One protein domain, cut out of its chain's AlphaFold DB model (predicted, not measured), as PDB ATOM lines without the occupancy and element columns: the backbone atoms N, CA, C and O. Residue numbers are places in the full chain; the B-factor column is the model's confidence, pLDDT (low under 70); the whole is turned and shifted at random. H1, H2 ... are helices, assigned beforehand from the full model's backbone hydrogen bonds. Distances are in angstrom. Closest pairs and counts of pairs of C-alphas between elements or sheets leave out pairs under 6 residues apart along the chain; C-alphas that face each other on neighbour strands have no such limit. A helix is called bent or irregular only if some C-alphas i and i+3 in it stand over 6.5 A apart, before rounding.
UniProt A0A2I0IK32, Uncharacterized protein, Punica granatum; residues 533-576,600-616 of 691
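Overview. This is residues 533 to 576 and 600 to 616 of the 691 residues of an uncharacterized protein of Punica granatum (UniProt A0A2I0IK32). One long, nearly straight helix, H1, makes the whole length of a thin rod, and a much shorter helix, H2, packs side by side with the middle of it, running the opposite way. Both ends of H1 stick out past H2: residues 534 to 544 at one end and residues 565 to 576 at the other. The printed part has 61 residues with two named helices, H1 then H2 along the chain, and no named strand; the class is all helix. The whole is extended, with a radius of gyration of the C-alphas of 17.2 A, and the C-alphas span 64 by 15 by 13 A.

Arrangement. H1, residues 534 to 576, touches H2, residues 602 to 616, with its residues 549 to 561 alone. There are 20 pairs of C-alphas within 8 A, and the closest C-alphas of the two helices, those of Leu 557 and Ala 606, are 5.1 A apart. Their centres are 9.4 A apart. Their lines stand at a shallow tilt of 33 degrees, only just short of steep, and they run opposite ways. In H1 and H2 every O i to N i+4 pair is within hydrogen-bond range.

Along the chain. H1 has 43 residues and measures 62.4 A from its first C-alpha, that of Trp 534 at (167.128, 28.481, 170.902), to its last, that of Ala 576 at (140.983, 58.289, 122.736). H2 has 15 residues, from Pro 602 to Gly 616, and measures 21.5 A; its last C-alpha is at (157.596, 46.123, 162.455). Neither helix is bent.

Size, cuts and confidence. The two C-alphas farthest apart are those of Asn 533 and Ala 576, at 64.0 A. Without the stretches that stand free, residues 533 to 544 and 565 to 576, the body spans 28 by 15 by 10 A. Residues 577 to 599 are not printed, and the C-alphas of residues 576 and 600 are 26.4 A apart across this cut, which falls in the link from H1 to H2. The mean pLDDT of the printed part is 90.2, and residue 600 is the one printed residue under 70.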
ATOM      1  N   ASN A 533     165.428  24.024 170.671       90.25
ATOM      2  CA  ASN A 533     166.736  24.677 170.733       90.25
ATOM      3  C   ASN A 533     166.651  26.153 170.329       90.25
ATOM      4  O   ASN A 533     166.102  26.516 169.291       90.25
ATOM      5  N   TRP A 534     167.220  27.041 171.148       88.38
ATOM      6  CA  TRP A 534     167.128  28.481 170.902       88.38
ATOM      7  C   TRP A 534     167.975  28.960 169.720       88.38
ATOM      8  O   TRP A 534     167.533  29.858 169.013       88.38
ATOM      9  N   HIS A 535     169.145  28.358 169.494       90.19
ATOM     10  CA  HIS A 535     170.048  28.757 168.413       90.19
ATOM     11  C   HIS A 535     169.438  28.443 167.042       90.19
ATOM     12  O   HIS A 535     169.275  29.336 166.215       90.19
ATOM     13  N   GLU A 536     168.983  27.201 166.863       92.38
ATOM     14  CA  GLU A 536     168.304  26.741 165.647       92.38
ATOM     15  C   GLU A 536     167.026  27.545 165.378       92.38
ATOM     16  O   GLU A 536     166.810  28.021 164.265       92.38
ATOM     17  N   MET A 537     166.201  27.788 166.406       91.06
ATOM     18  CA  MET A 537     164.976  28.572 166.233       91.06
ATOM     19  C   MET A 537     165.272  29.996 165.740       91.06
ATOM     20  O   MET A 537     164.552  30.510 164.885       91.06
ATOM     21  N   VAL A 538     166.321  30.641 166.265       91.94
ATOM     22  CA  VAL A 538     166.718  31.997 165.858       91.94
ATOM     23  C   VAL A 538     167.250  32.009 164.426       91.94
ATOM     24  O   VAL A 538     166.848  32.878 163.656       91.94
ATOM     25  N   GLU A 539     168.090  31.047 164.042       93.75
ATOM     26  CA  GLU A 539     168.624  30.948 162.677       93.75
ATOM     27  C   GLU A 539     167.513  30.752 161.640       93.75
ATOM     28  O   GLU A 539     167.451  31.476 160.639       93.75
ATOM     29  N   VAL A 540     166.577  29.833 161.904       94.50
ATOM     30  CA  VAL A 540     165.439  29.581 161.007       94.50
ATOM     31  C   VAL A 540     164.503  30.791 160.971       94.50
ATOM     32  O   VAL A 540     164.075  31.208 159.893       94.50
ATOM     33  N   SER A 541     164.237  31.426 162.119       94.19
ATOM     34  CA  SER A 541     163.409  32.640 162.180       94.19
ATOM     35  C   SER A 541     164.044  33.814 161.434       94.19
ATOM     36  O   SER A 541     163.340  34.576 160.774       94.19
ATOM     37  N   PHE A 542     165.370  33.959 161.495       94.69
ATOM     38  CA  PHE A 542     166.106  34.999 160.778       94.69
ATOM     39  C   PHE A 542     166.057  34.783 159.261       94.69
ATOM     40  O   PHE A 542     165.790  35.722 158.509       94.69
ATOM     41  N   SER A 543     166.218  33.536 158.811       95.94
ATOM     42  CA  SER A 543     166.030  33.164 157.405       95.94
ATOM     43  C   SER A 543     164.597  33.449 156.932       95.94
ATOM     44  O   SER A 543     164.392  34.106 155.906       95.94
ATOM     45  N   GLY A 544     163.596  33.059 157.730       94.19
ATOM     46  CA  GLY A 544     162.186  33.342 157.461       94.19
ATOM     47  C   GLY A 544     161.882  34.841 157.393       94.19
ATOM     48  O   GLY A 544     161.144  35.284 156.515       94.19
ATOM     49  N   PHE A 545     162.503  35.643 158.258       95.62
ATOM     50  CA  PHE A 545     162.393  37.101 158.251       95.62
ATOM     51  C   PHE A 545     162.956  37.731 156.968       95.62
ATOM     52  O   PHE A 545     162.273  38.548 156.345       95.62
ATOM     53  N   ILE A 546     164.158  37.333 156.537       95.88
ATOM     54  CA  ILE A 546     164.761  37.828 155.288       95.88
ATOM     55  C   ILE A 546     163.888  37.445 154.090       95.88
ATOM     56  O   ILE A 546     163.584  38.294 153.247       95.88
ATOM     57  N   GLY A 547     163.439  36.187 154.041       95.50
ATOM     58  CA  GLY A 547     162.532  35.702 153.004       95.50
ATOM     59  C   GLY A 547     161.227  36.499 152.957       95.50
ATOM     60  O   GLY A 547     160.783  36.890 151.879       95.50
ATOM     61  N   ALA A 548     160.651  36.813 154.121       94.94
ATOM     62  CA  ALA A 548     159.422  37.589 154.228       94.94
ATOM     63  C   ALA A 548     159.590  39.042 153.751       94.94
ATOM     64  O   ALA A 548     158.741  39.529 153.004       94.94
ATOM     65  N   ILE A 549     160.689  39.724 154.112       95.81
ATOM     66  CA  ILE A 549     160.972  41.084 153.614       95.81
ATOM     67  C   ILE A 549     161.106  41.078 152.092       95.81
ATOM     68  O   ILE A 549     160.523  41.930 151.421       95.81
ATOM     69  N   LEU A 550     161.870  40.129 151.543       94.81
ATOM     70  CA  LEU A 550     162.126  40.070 150.108       94.81
ATOM     71  C   LEU A 550     160.844  39.757 149.327       94.81
ATOM     72  O   LEU A 550     160.553  40.427 148.339       94.81
ATOM     73  N   ALA A 551     160.053  38.788 149.796       95.25
ATOM     74  CA  ALA A 551     158.764  38.451 149.201       95.25
ATOM     75  C   ALA A 551     157.814  39.657 149.208       95.25
ATOM     76  O   ALA A 551     157.225  39.985 148.178       95.25
ATOM     77  N   PHE A 552     157.733  40.366 150.336       94.44
ATOM     78  CA  PHE A 552     156.903  41.558 150.462       94.44
ATOM     79  C   PHE A 552     157.372  42.701 149.546       94.44
ATOM     80  O   PHE A 552     156.560  43.335 148.877       94.44
ATOM     81  N   ALA A 553     158.683  42.943 149.461       93.25
ATOM     82  CA  ALA A 553     159.244  43.965 148.582       93.25
ATOM     83  C   ALA A 553     158.987  43.658 147.097       93.25
ATOM     84  O   ALA A 553     158.654  44.564 146.332       93.25
ATOM     85  N   ILE A 554     159.101  42.389 146.686       93.75
ATOM     86  CA  ILE A 554     158.799  41.959 145.314       93.75
ATOM     87  C   ILE A 554     157.302  42.114 145.017       93.75
ATOM     88  O   ILE A 554     156.952  42.624 143.955       93.75
ATOM     89  N   GLU A 555     156.416  41.736 145.942       93.25
ATOM     90  CA  GLU A 555     154.960  41.904 145.802       93.25
ATOM     91  C   GLU A 555     154.579  43.384 145.615       93.25
ATOM     92  O   GLU A 555     153.828  43.737 144.703       93.25
ATOM     93  N   GLU A 556     155.154  44.275 146.422       93.44
ATOM     94  CA  GLU A 556     154.925  45.722 146.334       93.44
ATOM     95  C   GLU A 556     155.534  46.351 145.074       93.44
ATOM     96  O   GLU A 556     154.974  47.278 144.485       93.44
ATOM     97  N   LEU A 557     156.660  45.820 144.600       92.00
ATOM     98  CA  LEU A 557     157.246  46.238 143.335       92.00
ATOM     99  C   LEU A 557     156.351  45.831 142.158       92.00
ATOM    100  O   LEU A 557     156.052  46.656 141.297       92.00
ATOM    101  N   LEU A 558     155.906  44.572 142.119       93.69
ATOM    102  CA  LEU A 558     155.057  44.047 141.049       93.69
ATOM    103  C   LEU A 558     153.702  44.756 140.995       93.69
ATOM    104  O   LEU A 558     153.239  45.088 139.902       93.69
ATOM    105  N   THR A 559     153.095  45.040 142.148       90.31
ATOM    106  CA  THR A 559     151.853  45.825 142.214       90.31
ATOM    107  C   THR A 559     152.069  47.251 141.710       90.31
ATOM    108  O   THR A 559     151.311  47.698 140.854       90.31
ATOM    109  N   ALA A 560     153.159  47.925 142.091       87.75
ATOM    110  CA  ALA A 560     153.482  49.255 141.567       87.75
ATOM    111  C   ALA A 560     153.710  49.268 140.039       87.75
ATOM    112  O   ALA A 560     153.282  50.198 139.350       87.75
ATOM    113  N   TRP A 561     154.358  48.239 139.480       89.06
ATOM    114  CA  TRP A 561     154.513  48.098 138.024       89.06
ATOM    115  C   TRP A 561     153.185  47.826 137.314       89.06
ATOM    116  O   TRP A 561     152.958  48.346 136.218       89.06
ATOM    117  N   SER A 562     152.317  47.021 137.927       90.75
ATOM    118  CA  SER A 562     150.979  46.728 137.414       90.75
ATOM    119  C   SER A 562     150.112  47.990 137.386       90.75
ATOM    120  O   SER A 562     149.521  48.318 136.354       90.75
ATOM    121  N   ASP A 563     150.111  48.757 138.473       86.25
ATOM    122  CA  ASP A 563     149.370  50.015 138.589       86.25
ATOM    123  C   ASP A 563     149.863  51.049 137.571       86.25
ATOM    124  O   ASP A 563     149.068  51.721 136.914       86.25
ATOM    125  N   LYS A 564     151.180  51.132 137.344       84.94
ATOM    126  CA  LYS A 564     151.736  52.019 136.314       84.94
ATOM    127  C   LYS A 564     151.232  51.656 134.911       84.94
ATOM    128  O   LYS A 564     150.794  52.526 134.166       84.94
ATOM    129  N   LYS A 565     151.247  50.372 134.544       88.31
ATOM    130  CA  LYS A 565     150.780  49.942 133.213       88.31
ATOM    131  C   LYS A 565     149.275  50.128 133.030       88.31
ATOM    132  O   LYS A 565     148.838  50.519 131.949       88.31
ATOM    133  N   THR A 566     148.482  49.846 134.061       84.94
ATOM    134  CA  THR A 566     147.022  50.006 134.001       84.94
ATOM    135  C   THR A 566     146.625  51.476 133.933       84.94
ATOM    136  O   THR A 566     145.775  51.826 133.121       84.94
ATOM    137  N   THR A 567     147.281  52.357 134.693       82.81
ATOM    138  CA  THR A 567     147.045  53.809 134.620       82.81
ATOM    139  C   THR A 567     147.439  54.392 133.266       82.81
ATOM    140  O   THR A 567     146.662  55.151 132.695       82.81
ATOM    141  N   GLU A 568     148.575  53.990 132.689       86.19
ATOM    142  CA  GLU A 568     148.956  54.392 131.328       86.19
ATOM    143  C   GLU A 568     147.941  53.920 130.273       86.19
ATOM    144  O   GLU A 568     147.601  54.674 129.359       86.19
ATOM    145  N   ALA A 569     147.432  52.690 130.393       87.44
ATOM    146  CA  ALA A 569     146.414  52.157 129.488       87.44
ATOM    147  C   ALA A 569     145.075  52.895 129.634       87.44
ATOM    148  O   ALA A 569     144.488  53.303 128.633       87.44
ATOM    149  N   LEU A 570     144.622  53.126 130.868       85.38
ATOM    150  CA  LEU A 570     143.408  53.890 131.154       85.38
ATOM    151  C   LEU A 570     143.516  55.328 130.650       85.38
ATOM    152  O   LEU A 570     142.552  55.856 130.110       85.38
ATOM    153  N   LEU A 571     144.690  55.947 130.764       86.75
ATOM    154  CA  LEU A 571     144.913  57.309 130.298       86.75
ATOM    155  C   LEU A 571     144.905  57.390 128.763       86.75
ATOM    156  O   LEU A 571     144.333  58.325 128.208       86.75
ATOM    157  N   LYS A 572     145.458  56.390 128.065       89.56
ATOM    158  CA  LYS A 572     145.339  56.270 126.599       89.56
ATOM    159  C   LYS A 572     143.890  56.073 126.153       89.56
ATOM    160  O   LYS A 572     143.465  56.730 125.210       89.56
ATOM    161  N   LEU A 573     143.129  55.221 126.846       85.56
ATOM    162  CA  LEU A 573     141.700  55.023 126.574       85.56
ATOM    163  C   LEU A 573     140.888  56.298 126.840       85.56
ATOM    164  O   LEU A 573     140.036  56.655 126.034       85.56
ATOM    165  N   ALA A 574     141.182  57.016 127.926       85.12
ATOM    166  CA  ALA A 574     140.523  58.278 128.250       85.12
ATOM    167  C   ALA A 574     140.812  59.365 127.202       85.12
ATOM    168  O   ALA A 574     139.892  60.072 126.796       85.12
ATOM    169  N   ARG A 575     142.058  59.474 126.720       85.38
ATOM    170  CA  ARG A 575     142.414  60.384 125.617       85.38
ATOM    171  C   ARG A 575     141.674  60.028 124.327       85.38
ATOM    172  O   ARG A 575     140.983  60.883 123.794       85.38
ATOM    173  N   ALA A 576     141.707  58.757 123.919       84.88
ATOM    174  CA  ALA A 576     140.983  58.289 122.736       84.88
ATOM    175  C   ALA A 576     139.464  58.530 122.839       84.88
ATOM    176  O   ALA A 576     138.823  58.870 121.852       84.88
ATOM    177  N   PRO A 600     156.411  58.250 142.829       59.56
ATOM    178  CA  PRO A 600     157.808  58.014 143.143       59.56
ATOM    179  C   PRO A 600     158.238  56.747 142.415       59.56
ATOM    180  O   PRO A 600     157.437  55.823 142.236       59.56
ATOM    181  N   ARG A 601     159.498  56.712 141.973       80.31
ATOM    182  CA  ARG A 601     160.059  55.566 141.251       80.31
ATOM    183  C   ARG A 601     159.596  54.263 141.934       80.31
ATOM    184  O   ARG A 601     159.779  54.141 143.147       80.31
ATOM    185  N   PRO A 602     158.990  53.306 141.207       83.81
ATOM    186  CA  PRO A 602     158.248  52.191 141.813       83.81
ATOM    187  C   PRO A 602     159.111  51.353 142.765       83.81
ATOM    188  O   PRO A 602     158.643  50.889 143.802       83.81
ATOM    189  N   TRP A 603     160.404  51.238 142.464       86.25
ATOM    190  CA  TRP A 603     161.383  50.571 143.317       86.25
ATOM    191  C   TRP A 603     161.641  51.293 144.645       86.25
ATOM    192  O   TRP A 603     161.803  50.628 145.662       86.25
ATOM    193  N   LEU A 604     161.628  52.632 144.674       88.06
ATOM    194  CA  LEU A 604     161.816  53.409 145.903       88.06
ATOM    195  C   LEU A 604     160.615  53.241 146.837       88.06
ATOM    196  O   LEU A 604     160.773  53.091 148.045       88.06
ATOM    197  N   PHE A 605     159.410  53.226 146.268       86.19
ATOM    198  CA  PHE A 605     158.184  52.992 147.024       86.19
ATOM    199  C   PHE A 605     158.146  51.583 147.630       86.19
ATOM    200  O   PHE A 605     157.858  51.435 148.819       86.19
ATOM    201  N   ALA A 606     158.492  50.564 146.837       90.19
ATOM    202  CA  ALA A 606     158.600  49.188 147.311       90.19
ATOM    203  C   ALA A 606     159.674  49.044 148.404       90.19
ATOM    204  O   ALA A 606     159.419  48.425 149.435       90.19
ATOM    205  N   ALA A 607     160.838  49.682 148.231       90.62
ATOM    206  CA  ALA A 607     161.904  49.686 149.229       90.62
ATOM    207  C   ALA A 607     161.453  50.336 150.547       90.62
ATOM    208  O   ALA A 607     161.638  49.751 151.610       90.62
ATOM    209  N   LEU A 608     160.792  51.498 150.494       90.94
ATOM    210  CA  LEU A 608     160.285  52.182 151.689       90.94
ATOM    211  C   LEU A 608     159.270  51.320 152.453       90.94
ATOM    212  O   LEU A 608     159.314  51.239 153.682       90.94
ATOM    213  N   LYS A 609     158.372  50.643 151.730       90.50
ATOM    214  CA  LYS A 609     157.428  49.694 152.327       90.50
ATOM    215  C   LYS A 609     158.135  48.481 152.929       90.50
ATOM    216  O   LYS A 609     157.784  48.084 154.038       90.50
ATOM    217  N   GLY A 610     159.142  47.935 152.247       93.69
ATOM    218  CA  GLY A 610     159.987  46.855 152.760       93.69
ATOM    219  C   GLY A 610     160.713  47.242 154.053       93.69
ATOM    220  O   GLY A 610     160.734  46.463 155.000       93.69
ATOM    221  N   VAL A 611     161.217  48.475 154.146       93.31
ATOM    222  CA  VAL A 611     161.827  49.011 155.375       93.31
ATOM    223  C   VAL A 611     160.795  49.148 156.496       93.31
ATOM    224  O   VAL A 611     161.074  48.758 157.625       93.31
ATOM    225  N   CYS A 612     159.582  49.633 156.205       93.56
ATOM    226  CA  CYS A 612     158.507  49.696 157.205       93.56
ATOM    227  C   CYS A 612     158.107  48.299 157.704       93.56
ATOM    228  O   CYS A 612     157.878  48.110 158.896       93.56
ATOM    229  N   PHE A 613     158.050  47.319 156.800       95.12
ATOM    230  CA  PHE A 613     157.817  45.920 157.144       95.12
ATOM    231  C   PHE A 613     158.922  45.388 158.062       95.12
ATOM    232  O   PHE A 613     158.628  44.844 159.123       95.12
ATOM    233  N   ALA A 614     160.189  45.617 157.708       96.06
ATOM    234  CA  ALA A 614     161.327  45.229 158.534       96.06
ATOM    235  C   ALA A 614     161.268  45.876 159.929       96.06
ATOM    236  O   ALA A 614     161.442  45.187 160.930       96.06
ATOM    237  N   ALA A 615     160.937  47.167 160.008       94.88
ATOM    238  CA  ALA A 615     160.809  47.894 161.269       94.88
ATOM    239  C   ALA A 615     159.746  47.290 162.205       94.88
ATOM    240  O   ALA A 615     159.966  47.220 163.411       94.88
ATOM    241  N   GLY A 616     158.621  46.813 161.664       93.94
ATOM    242  CA  GLY A 616     157.596  46.123 162.455       93.94
ATOM    243  C   GLY A 616     157.976  44.697 162.866       93.94
ATOM    244  O   GLY A 616     157.541  44.210 163.905       93.94
TER     245      GLY A 616